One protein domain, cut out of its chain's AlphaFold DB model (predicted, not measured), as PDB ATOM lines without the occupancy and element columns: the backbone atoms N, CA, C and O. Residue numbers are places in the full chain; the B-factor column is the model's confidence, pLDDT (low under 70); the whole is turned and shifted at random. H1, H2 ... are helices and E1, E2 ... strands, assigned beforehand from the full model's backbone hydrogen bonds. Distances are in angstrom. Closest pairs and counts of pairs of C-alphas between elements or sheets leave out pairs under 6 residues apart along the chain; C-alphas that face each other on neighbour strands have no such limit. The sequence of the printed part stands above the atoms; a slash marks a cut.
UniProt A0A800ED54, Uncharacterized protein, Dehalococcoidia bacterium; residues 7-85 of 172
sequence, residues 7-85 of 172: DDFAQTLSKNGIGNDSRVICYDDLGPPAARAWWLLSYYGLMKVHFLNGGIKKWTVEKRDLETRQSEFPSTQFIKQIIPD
ATOM      1  N   ASP A   7       1.682  27.678 -42.385       96.56
ATOM      2  CA  ASP A   7       2.253  26.745 -41.404       96.56
ATOM      3  C   ASP A   7       3.331  25.854 -42.025       96.56
ATOM      4  O   ASP A   7       4.413  25.714 -41.445       96.56
ATOM      5  N   ASP A   8       3.095  25.333 -43.230       96.44
ATOM      6  CA  ASP A   8       4.101  24.557 -43.967       96.44
ATOM      7  C   ASP A   8       5.351  25.393 -44.270       96.44
ATOM      8  O   ASP A   8       6.489  24.920 -44.126       96.44
ATOM      9  N   PHE A   9       5.163  26.665 -44.634       96.19
ATOM     10  CA  PHE A   9       6.263  27.597 -44.864       96.19
ATOM     11  C   PHE A   9       7.088  27.812 -43.589       96.19
ATOM     12  O   PHE A   9       8.312  27.637 -43.594       96.19
ATOM     13  N   ALA A  10       6.426  28.116 -42.469       97.38
ATOM     14  CA  ALA A  10       7.092  28.330 -41.186       97.38
ATOM     15  C   ALA A  10       7.829  27.078 -40.692       97.38
ATOM     16  O   ALA A  10       8.959  27.168 -40.197       97.38
ATOM     17  N   GLN A  11       7.224  25.900 -40.864       97.38
ATOM     18  CA  GLN A  11       7.839  24.629 -40.507       97.38
ATOM     19  C   GLN A  11       9.078  24.347 -41.367       97.38
ATOM     20  O   GLN A  11      10.095  23.884 -40.847       97.38
ATOM     21  N   THR A  12       9.017  24.652 -42.664       96.44
ATOM     22  CA  THR A  12      10.142  24.477 -43.588       96.44
ATOM     23  C   THR A  12      11.329  25.348 -43.185       96.44
ATOM     24  O   THR A  12      12.441  24.836 -43.067       96.44
ATOM     25  N   LEU A  13      11.110  26.634 -42.898       96.94
ATOM     26  CA  LEU A  13      12.179  27.525 -42.430       96.94
ATOM     27  C   LEU A  13      12.775  27.061 -41.096       96.94
ATOM     28  O   LEU A  13      13.993  26.933 -40.969       96.94
ATOM     29  N   SER A  14      11.908  26.715 -40.141       97.81
ATOM     30  CA  SER A  14      12.293  26.230 -38.810       97.81
ATOM     31  C   SER A  14      13.188  24.988 -38.879       97.81
ATOM     32  O   SER A  14      14.214  24.920 -38.202       97.81
ATOM     33  N   LYS A  15      12.842  24.018 -39.739       97.12
ATOM     34  CA  LYS A  15      13.633  22.793 -39.976       97.12
ATOM     35  C   LYS A  15      15.007  23.072 -40.588       97.12
ATOM     36  O   LYS A  15      15.922  22.291 -40.365       97.12
ATOM     37  N   ASN A  16      15.153  24.171 -41.327       95.75
ATOM     38  CA  ASN A  16      16.400  24.572 -41.981       95.75
ATOM     39  C   ASN A  16      17.203  25.607 -41.169       95.75
ATOM     40  O   ASN A  16      18.095  26.257 -41.709       95.75
ATOM     41  N   GLY A  17      16.894  25.787 -39.879       97.12
ATOM     42  CA  GLY A  17      17.638  26.694 -39.000       97.12
ATOM     43  C   GLY A  17      17.395  28.183 -39.266       97.12
ATOM     44  O   GLY A  17      18.173  29.027 -38.819       97.12
ATOM     45  N   ILE A  18      16.309  28.532 -39.964       97.62
ATOM     46  CA  ILE A  18      15.916  29.921 -40.227       97.62
ATOM     47  C   ILE A  18      14.837  30.337 -39.223       97.62
ATOM     48  O   ILE A  18      13.740  29.783 -39.226       97.62
ATOM     49  N   GLY A  19      15.156  31.307 -38.364       97.44
ATOM     50  CA  GLY A  19      14.232  31.922 -37.407       97.44
ATOM     51  C   GLY A  19      14.034  33.407 -37.710       97.44
ATOM     52  O   GLY A  19      14.657  33.947 -38.624       97.44
ATOM     53  N   ASN A  20      13.189  34.093 -36.939       96.75
ATOM     54  CA  ASN A  20      12.846  35.501 -37.200       96.75
ATOM     55  C   ASN A  20      14.048  36.464 -37.160       96.75
ATOM     56  O   ASN A  20      14.029  37.496 -37.828       96.75
ATOM     57  N   ASP A  21      15.101  36.128 -36.410       95.81
ATOM     58  CA  ASP A  21      16.314  36.946 -36.307       95.81
ATOM     59  C   ASP A  21      17.370  36.663 -37.379       95.81
ATOM     60  O   ASP A  21      18.325  37.445 -37.509       95.81
ATOM     61  N   SER A  22      17.204  35.577 -38.141       97.31
ATOM     62  CA  SER A  22      18.138  35.154 -39.178       97.31
ATOM     63  C   SER A  22      18.269  36.219 -40.264       97.31
ATOM     64  O   SER A  22      17.289  36.821 -40.698       97.31
ATOM     65  N   ARG A  23      19.496  36.422 -40.748       97.62
ATOM     66  CA  ARG A  23      19.746  37.141 -41.999       97.62
ATOM     67  C   ARG A  23      19.756  36.129 -43.136       97.62
ATOM     68  O   ARG A  23      20.593  35.230 -43.130       97.62
ATOM     69  N   VAL A  24      18.867  36.297 -44.104       97.88
ATOM     70  CA  VAL A  24      18.749  35.407 -45.264       97.88
ATOM     71  C   VAL A  24      19.186  36.152 -46.518       97.88
ATOM     72  O   VAL A  24      18.797  37.297 -46.741       97.88
ATOM     73  N   ILE A  25      20.024  35.507 -47.328       97.31
ATOM     74  CA  ILE A  25      20.481  36.022 -48.621       97.31
ATOM     75  C   ILE A  25      19.993  35.045 -49.687       97.31
ATOM     76  O   ILE A  25      20.450  33.905 -49.740       97.31
ATOM     77  N   CYS A  26      19.053  35.488 -50.513       96.94
ATOM     78  CA  CYS A  26      18.529  34.724 -51.634       96.94
ATOM     79  C   CYS A  26      19.439  34.900 -52.851       96.94
ATOM     80  O   CYS A  26      19.874  36.013 -53.162       96.94
ATOM     81  N   TYR A  27      19.721  33.803 -53.544       95.94
ATOM     82  CA  TYR A  27      20.437  33.810 -54.810       95.94
ATOM     83  C   TYR A  27      20.020  32.607 -55.648       95.94
ATOM     84  O   TYR A  27      19.548  31.599 -55.123       95.94
ATOM     85  N   ASP A  28      20.212  32.733 -56.949       93.00
ATOM     86  CA  ASP A  28      20.032  31.687 -57.943       93.00
ATOM     87  C   ASP A  28      20.989  31.954 -59.122       93.00
ATOM     88  O   ASP A  28      21.956  32.723 -59.006       93.00
ATOM     89  N   ASP A  29      20.755  31.269 -60.234       87.75
ATOM     90  CA  ASP A  29      21.455  31.422 -61.506       87.75
ATOM     91  C   ASP A  29      20.704  32.287 -62.535       87.75
ATOM     92  O   ASP A  29      21.336  32.748 -63.489       87.75
ATOM     93  N   LEU A  30      19.398  32.525 -62.346       76.69
ATOM     94  CA  LEU A  30      18.518  33.147 -63.345       76.69
ATOM     95  C   LEU A  30      17.793  34.430 -62.897       76.69
ATOM     96  O   LEU A  30      17.327  35.156 -63.767       76.69
ATOM     97  N   GLY A  31      17.680  34.720 -61.598       80.56
ATOM     98  CA  GLY A  31      17.040  35.907 -61.013       80.56
ATOM     99  C   GLY A  31      15.646  35.668 -60.397       80.56
ATOM    100  O   GLY A  31      15.470  35.863 -59.184       80.56
ATOM    101  N   PRO A  32      14.616  35.298 -61.194       86.81
ATOM    102  CA  PRO A  32      13.235  35.223 -60.717       86.81
ATOM    103  C   PRO A  32      12.990  34.258 -59.541       86.81
ATOM    104  O   PRO A  32      12.263  34.646 -58.620       86.81
ATOM    105  N   PRO A  33      13.563  33.036 -59.494       91.38
ATOM    106  CA  PRO A  33      13.427  32.156 -58.327       91.38
ATOM    107  C   PRO A  33      13.892  32.784 -57.005       91.38
ATOM    108  O   PRO A  33      13.188  32.696 -55.994       91.38
ATOM    109  N   ALA A  34      15.042  33.455 -56.994       93.94
ATOM    110  CA  ALA A  34      15.564  34.107 -55.801       93.94
ATOM    111  C   ALA A  34      14.722  35.329 -55.406       93.94
ATOM    112  O   ALA A  34      14.505  35.556 -54.215       93.94
ATOM    113  N   ALA A  35      14.191  36.080 -56.379       92.81
ATOM    114  CA  ALA A  35      13.323  37.228 -56.111       92.81
ATOM    115  C   ALA A  35      11.986  36.759 -55.521       92.81
ATOM    116  O   ALA A  35      11.458  37.355 -54.582       92.81
ATOM    117  N   ARG A  36      11.479  35.618 -56.004       92.75
ATOM    118  CA  ARG A  36      10.298  34.953 -55.450       92.75
ATOM    119  C   ARG A  36      10.525  34.486 -54.014       92.75
ATOM    120  O   ARG A  36       9.642  34.683 -53.179       92.75
ATOM    121  N   ALA A  37      11.680  33.890 -53.717       94.56
ATOM    122  CA  ALA A  37      12.041  33.500 -52.355       94.56
ATOM    123  C   ALA A  37      12.137  34.725 -51.432       94.56
ATOM    124  O   ALA A  37      11.554  34.713 -50.349       94.56
ATOM    125  N   TRP A  38      12.792  35.798 -51.891       95.81
ATOM    126  CA  TRP A  38      12.873  37.074 -51.178       95.81
ATOM    127  C   TRP A  38      11.479  37.629 -50.855       95.81
ATOM    128  O   TRP A  38      11.194  37.925 -49.697       95.81
ATOM    129  N   TRP A  39      10.580  37.685 -51.844       95.62
ATOM    130  CA  TRP A  39       9.214  38.178 -51.649       95.62
ATOM    131  C   TRP A  39       8.424  37.299 -50.675       95.62
ATOM    132  O   TRP A  39       7.738  37.830 -49.810       95.62
ATOM    133  N   LEU A  40       8.535  35.966 -50.763       96.00
ATOM    134  CA  LEU A  40       7.812  35.045 -49.872       96.00
ATOM    135  C   LEU A  40       8.271  35.182 -48.419       96.00
ATOM    136  O   LEU A  40       7.447  35.198 -47.508       96.00
ATOM    137  N   LEU A  41       9.580  35.303 -48.203       97.00
ATOM    138  CA  LEU A  41      10.155  35.537 -46.882       97.00
ATOM    139  C   LEU A  41       9.660  36.865 -46.292       97.00
ATOM    140  O   LEU A  41       9.244  36.886 -45.135       97.00
ATOM    141  N   SER A  42       9.637  37.934 -47.096       96.31
ATOM    142  CA  SER A  42       9.082  39.237 -46.704       96.31
ATOM    143  C   SER A  42       7.584  39.157 -46.393       96.31
ATOM    144  O   SER A  42       7.147  39.638 -45.351       96.31
ATOM    145  N   TYR A  43       6.802  38.499 -47.255       96.94
ATOM    146  CA  TYR A  43       5.356  38.315 -47.094       96.94
ATOM    147  C   TYR A  43       5.003  37.578 -45.800       96.94
ATOM    148  O   TYR A  43       4.021  37.924 -45.150       96.94
ATOM    149  N   TYR A  44       5.819  36.602 -45.396       97.44
ATOM    150  CA  TYR A  44       5.655  35.873 -44.137       97.44
ATOM    151  C   TYR A  44       6.384  36.502 -42.937       97.44
ATOM    152  O   TYR A  44       6.418  35.893 -41.863       97.44
ATOM    153  N   GLY A  45       6.911  37.722 -43.085       96.06
ATOM    154  CA  GLY A  45       7.344  38.566 -41.970       96.06
ATOM    155  C   GLY A  45       8.824  38.467 -41.600       96.06
ATOM    156  O   GLY A  45       9.212  38.898 -40.512       96.06
ATOM    157  N   LEU A  46       9.680  37.906 -42.463       96.88
ATOM    158  CA  LEU A  46      11.125  37.931 -42.238       96.88
ATOM    159  C   LEU A  46      11.718  39.285 -42.658       96.88
ATOM    160  O   LEU A  46      11.758  39.625 -43.835       96.88
ATOM    161  N   MET A  47      12.262  40.025 -41.692       92.06
ATOM    162  CA  MET A  47      12.726  41.404 -41.907       92.06
ATOM    163  C   MET A  47      14.111  41.516 -42.561       92.06
ATOM    164  O   MET A  47      14.405  42.498 -43.237       92.06
ATOM    165  N   LYS A  48      15.006  40.545 -42.329       97.19
ATOM    166  CA  LYS A  48      16.420  40.606 -42.752       97.19
ATOM    167  C   LYS A  48      16.668  39.733 -43.981       97.19
ATOM    168  O   LYS A  48      17.511  38.833 -43.948       97.19
ATOM    169  N   VAL A  49      15.909  39.979 -45.043       97.25
ATOM    170  CA  VAL A  49      16.020  39.244 -46.304       97.25
ATOM    171  C   VAL A  49      16.650  40.113 -47.394       97.25
ATOM    172  O   VAL A  49      16.265  41.258 -47.621       97.25
ATOM    173  N   HIS A  50      17.669  39.568 -48.052       95.62
ATOM    174  CA  HIS A  50      18.496  40.264 -49.035       95.62
ATOM    175  C   HIS A  50      18.669  39.422 -50.297       95.62
ATOM    176  O   HIS A  50      18.396  38.224 -50.300       95.62
ATOM    177  N   PHE A  51      19.185  40.050 -51.349       93.12
ATOM    178  CA  PHE A  51      19.520  39.399 -52.607       93.12
ATOM    179  C   PHE A  51      21.035  39.432 -52.838       93.12
ATOM    180  O   PHE A  51      21.681  40.452 -52.577       93.12
ATOM    181  N   LEU A  52      21.617  38.345 -53.345       95.56
ATOM    182  CA  LEU A  52      22.997  38.364 -53.830       95.56
ATOM    183  C   LEU A  52      23.031  39.002 -55.222       95.56
ATOM    184  O   LEU A  52      22.705  38.359 -56.217       95.56
ATOM    185  N   ASN A  53      23.428  40.271 -55.302       93.75
ATOM    186  CA  ASN A  53      23.438  41.005 -56.567       93.75
ATOM    187  C   ASN A  53      24.389  40.349 -57.597       93.75
ATOM    188  O   ASN A  53      25.601  40.295 -57.365       93.75
ATOM    189  N   GLY A  54      23.844  39.864 -58.720       93.12
ATOM    190  CA  GLY A  54      24.560  39.087 -59.747       93.12
ATOM    191  C   GLY A  54      24.540  37.560 -59.567       93.12
ATOM    192  O   GLY A  54      25.100  36.839 -60.398       93.12
ATOM    193  N   GLY A  55      23.919  37.062 -58.492       94.38
ATOM    194  CA  GLY A  55      23.706  35.637 -58.241       94.38
ATOM    195  C   GLY A  55      24.986  34.795 -58.194       94.38
ATOM    196  O   GLY A  55      26.106  35.298 -58.028       94.38
ATOM    197  N   ILE A  56      24.828  33.480 -58.367       94.94
ATOM    198  CA  ILE A  56      25.967  32.546 -58.382       94.94
ATOM    199  C   ILE A  56      26.862  32.735 -59.617       94.94
ATOM    200  O   ILE A  56      28.061  32.441 -59.572       94.94
ATOM    201  N   LYS A  57      26.313  33.285 -60.710       92.06
ATOM    202  CA  LYS A  57      27.060  33.581 -61.939       92.06
ATOM    203  C   LYS A  57      28.176  34.589 -61.668       92.06
ATOM    204  O   LYS A  57      29.342  34.290 -61.927       92.06
ATOM    205  N   LYS A  58      27.851  35.749 -61.083       93.94
ATOM    206  CA  LYS A  58      28.851  36.767 -60.719       93.94
ATOM    207  C   LYS A  58      29.826  36.255 -59.661       93.94
ATOM    208  O   LYS A  58      31.025  36.474 -59.795       93.94
ATOM    209  N   TRP A  59      29.336  35.521 -58.657       95.81
ATOM    210  CA  TRP A  59      30.176  34.903 -57.622       95.81
ATOM    211  C   TRP A  59      31.275  34.010 -58.217       95.81
ATOM    212  O   TRP A  59      32.443  34.106 -57.834       95.81
ATOM    213  N   THR A  60      30.905  33.195 -59.208       94.56
ATOM    214  CA  THR A  60      31.818  32.284 -59.907       94.56
ATOM    215  C   THR A  60      32.808  33.037 -60.797       94.56
ATOM    216  O   THR A  60      34.000  32.734 -60.779       94.56
ATOM    217  N   VAL A  61      32.352  34.052 -61.546       94.56
ATOM    218  CA  VAL A  61      33.229  34.905 -62.377       94.56
ATOM    219  C   VAL A  61      34.274  35.630 -61.524       94.56
ATOM    220  O   VAL A  61      35.434  35.736 -61.922       94.56
ATOM    221  N   GLU A  62      33.892  36.069 -60.325       96.06
ATOM    222  CA  GLU A  62      34.794  36.684 -59.343       96.06
ATOM    223  C   GLU A  62      35.728  35.679 -58.645       96.06
ATOM    224  O   GLU A  62      36.550  36.089 -57.827       96.06
ATOM    225  N   LYS A  63      35.641  34.382 -58.974       97.44
ATOM    226  CA  LYS A  63      36.458  33.296 -58.406       97.44
ATOM    227  C   LYS A  63      36.370  33.209 -56.881       97.44
ATOM    228  O   LYS A  63      37.367  32.943 -56.211       97.44
ATOM    229  N   ARG A  64      35.182  33.459 -56.334       97.19
ATOM    230  CA  ARG A  64      34.910  33.269 -54.908       97.19
ATOM    231  C   ARG A  64      34.701  31.790 -54.593       97.19
ATOM    232  O   ARG A  64      34.318  31.011 -55.464       97.19
ATOM    233  N   ASP A  65      34.927  31.430 -53.334       97.62
ATOM    234  CA  ASP A  65      34.863  30.044 -52.876       97.62
ATOM    235  C   ASP A  65      33.460  29.442 -53.030       97.62
ATOM    236  O   ASP A  65      32.444  30.112 -52.821       97.62
ATOM    237  N   LEU A  66      33.414  28.157 -53.379       96.50
ATOM    238  CA  LEU A  66      32.201  27.351 -53.494       96.50
ATOM    239  C   LEU A  66      32.351  26.089 -52.640       96.50
ATOM    240  O   LEU A  66      33.454  25.581 -52.454       96.50
ATOM    241  N   GLU A  67      31.228  25.566 -52.159       95.06
ATOM    242  CA  GLU A  67      31.149  24.339 -51.364       95.06
ATOM    243  C   GLU A  67      30.058  23.438 -51.949       95.06
ATOM    244  O   GLU A  67      29.023  23.921 -52.410       95.06
ATOM    245  N   THR A  68      30.295  22.127 -51.946       94.75
ATOM    246  CA  THR A  68      29.345  21.115 -52.441       94.75
ATOM    247  C   THR A  68      28.826  20.211 -51.329       94.75
ATOM    248  O   THR A  68      27.857  19.477 -51.535       94.75
ATOM    249  N   ARG A  69      29.429  20.265 -50.134       95.62
ATOM    250  CA  ARG A  69      28.932  19.554 -48.958       95.62
ATOM    251  C   ARG A  69      27.561  20.090 -48.548       95.62
ATOM    252  O   ARG A  69      27.377  21.290 -48.346       95.62
ATOM    253  N   GLN A  70      26.619  19.172 -48.342       91.00
ATOM    254  CA  GLN A  70      25.320  19.497 -47.768       91.00
ATOM    255  C   GLN A  70      25.497  20.136 -46.385       91.00
ATOM    256  O   GLN A  70      26.214  19.613 -45.530       91.00
ATOM    257  N   SER A  71      24.860  21.287 -46.180       90.25
ATOM    258  CA  SER A  71      24.836  21.956 -44.881       90.25
ATOM    259  C   SER A  71      23.686  21.419 -44.038       90.25
ATOM    260  O   SER A  71      22.579  21.238 -44.542       90.25
ATOM    261  N   GLU A  72      23.947  21.206 -42.753       90.94
ATOM    262  CA  GLU A  72      22.934  20.875 -41.756       90.94
ATOM    263  C   GLU A  72      22.936  21.965 -40.688       90.94
ATOM    264  O   GLU A  72      23.990  22.351 -40.177       90.94
ATOM    265  N   PHE A  73      21.750  22.467 -40.360       93.56
ATOM    266  CA  PHE A  73      21.559  23.477 -39.329       93.56
ATOM    267  C   PHE A  73      20.635  22.915 -38.249       93.56
ATOM    268  O   PHE A  73      19.690  22.193 -38.578       93.56
ATOM    269  N   PRO A  74      20.875  23.225 -36.962       94.94
ATOM    270  CA  PRO A  74      19.930  22.866 -35.918       94.94
ATOM    271  C   PRO A  74      18.587  23.540 -36.197       94.94
ATOM    272  O   PRO A  74      18.535  24.677 -36.675       94.94
ATOM    273  N   SER A  75      17.497  22.843 -35.880       95.94
ATOM    274  CA  SER A  75      16.172  23.435 -36.005       95.94
ATOM    275  C   SER A  75      16.033  24.656 -35.096       95.94
ATOM    276  O   SER A  75      16.634  24.754 -34.025       95.94
ATOM    277  N   THR A  76      15.212  25.595 -35.539       97.06
ATOM    278  CA  THR A  76      14.867  26.809 -34.800       97.06
ATOM    279  C   THR A  76      13.356  27.029 -34.847       97.06
ATOM    280  O   THR A  76      12.616  26.145 -35.274       97.06
ATOM    281  N   GLN A  77      12.890  28.190 -34.395       97.12
ATOM    282  CA  GLN A  77      11.502  28.606 -34.499       97.12
ATOM    283  C   GLN A  77      11.380  29.827 -35.411       97.12
ATOM    284  O   GLN A  77      11.952  30.883 -35.140       97.12
ATOM    285  N   PHE A  78      10.593  29.682 -36.473       98.06
ATOM    286  CA  PHE A  78      10.091  30.790 -37.272       98.06
ATOM    287  C   PHE A  78       8.615  31.031 -36.951       98.06
ATOM    288  O   PHE A  78       7.773  30.147 -37.113       98.06
ATOM    289  N   ILE A  79       8.299  32.238 -36.498       97.50
ATOM    290  CA  ILE A  79       6.943  32.710 -36.237       97.50
ATOM    291  C   ILE A  79       6.513  33.545 -37.439       97.50
ATOM    292  O   ILE A  79       7.023  34.643 -37.654       97.50
ATOM    293  N   LYS A  80       5.581  33.016 -38.231       96.12
ATOM    294  CA  LYS A  80       5.041  33.706 -39.404       96.12
ATOM    295  C   LYS A  80       4.219  34.935 -39.014       96.12
ATOM    296  O   LYS A  80       3.392  34.871 -38.105       96.12
ATOM    297  N   GLN A  81       4.391  36.013 -39.768       96.75
ATOM    298  CA  GLN A  81       3.557  37.206 -39.712       96.75
ATOM    299  C   GLN A  81       3.223  37.622 -41.142       96.75
ATOM    300  O   GLN A  81       4.094  38.071 -41.876       96.75
ATOM    301  N   ILE A  82       1.964  37.449 -41.540       96.31
ATOM    302  CA  ILE A  82       1.529  37.788 -42.896       96.31
ATOM    303  C   ILE A  82       1.494  39.311 -43.051       96.31
ATOM    304  O   ILE A  82       0.881  39.999 -42.233       96.31
ATOM    305  N   ILE A  83       2.128  39.809 -44.112       96.56
ATOM    306  CA  ILE A  83       2.106  41.212 -44.531       96.56
ATOM    307  C   ILE A  83       1.153  41.329 -45.735       96.56
ATOM    308  O   ILE A  83       1.587  41.127 -46.872       96.56
ATOM    309  N   PRO A  84      -0.149  41.591 -45.510       93.75
ATOM    310  CA  PRO A  84      -1.170  41.506 -46.556       93.75
ATOM    311  C   PRO A  84      -0.915  42.478 -47.712       93.75
ATOM    312  O   PRO A  84      -1.129  42.107 -48.860       93.75
ATOM    313  N   ASP A  85      -0.360  43.657 -47.428       93.50
ATOM    314  CA  ASP A  85      -0.085  44.712 -48.414       93.50
ATOM    315  C   ASP A  85       0.914  44.292 -49.507       93.50
ATOM    316  O   ASP A  85       1.001  44.932 -50.549       93.50
TER     317      ASP A  85
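AT A GLANCE: This is residues 7 to 85 of the 172 residues of an uncharacterized protein of Dehalococcoidia bacterium (UniProt A0A800ED54). A small strand-helix-strand core, with the helix H2 packed on the two short strands E1 and E2, lies between a helix at each end, H1 and H3, and a long link without named elements, residues 62 to 85, swings back from H3 in a wide, open arc past H1 and on past the last residue of H2. The printed part has 79 residues with three named helices and two named strands in the order H1, E1, H2, E2, H3; the sheet order is E1, E2, parallel. The class is mostly helix, though under half of the residues, 34 of 79, are in named elements. The whole is only just compact, close to loose, with a radius of gyration of the C-alphas of 13.7 A, and spans 37 by 31 by 18 A.

HOW THE PARTS SIT: Start at residues 7 to 15, the helix H1, which touches no helix. A short link brings you to the strand E1, residues 24 to 26. A tight link then leads to the helix H2, residues 32 to 43; its closest C-alphas to E1 are those of Cys 26 and Ala 34, 5.2 A apart. After another tight link comes the strand E2, residues 49 to 51, where the C-alphas of Trp 38 and Val 49, the closest of H2 and E2, are 6.2 A apart. E1 and E2 are parallel neighbours at 32 degrees; look for N 26 and O 50 at 2.8 A and N 50 and O 24 at 2.9 A, both within hydrogen-bond range. E1, H2 and E2 form a strand-helix-strand unit, two parallel neighbour strands with a helix between them along the chain, and its crossover is right-handed. A tight link leads on to the helix H3, residues 55 to 61, which is apart from H1 and H2, and only just apart from E1, with 8.4 A between their closest C-alphas. In H1, H2 and H3 every O i to N i+4 pair is within hydrogen-bond range.

IN THESE COORDINATES: Find C-alpha 7 at (2.253, 26.745, -41.404); from there H1 runs 12.1 A to C-alpha 15. E1 covers 6.4 A from Val 24 to Cys 26. H2 begins at C-alpha 32, (13.235, 35.223, -60.717), and runs 16.0 A to Tyr 43. E2 measures 7.2 A, and H3 runs 10.4 A to C-alpha 61 at (33.229, 34.905, -62.377).

THE WHOLE: The C-alphas of Lys 63 and Pro 84, the two farthest apart, are 40.3 A from each other. The printed part, residues 7 to 85, has no cut. No link between named elements is long, but residues 62 to 85 hold no named element, and their C-alphas lie 13 to 22 A from the mean of all C-alphas. The mean pLDDT of the printed part is 95.0, and no printed residue is under 70.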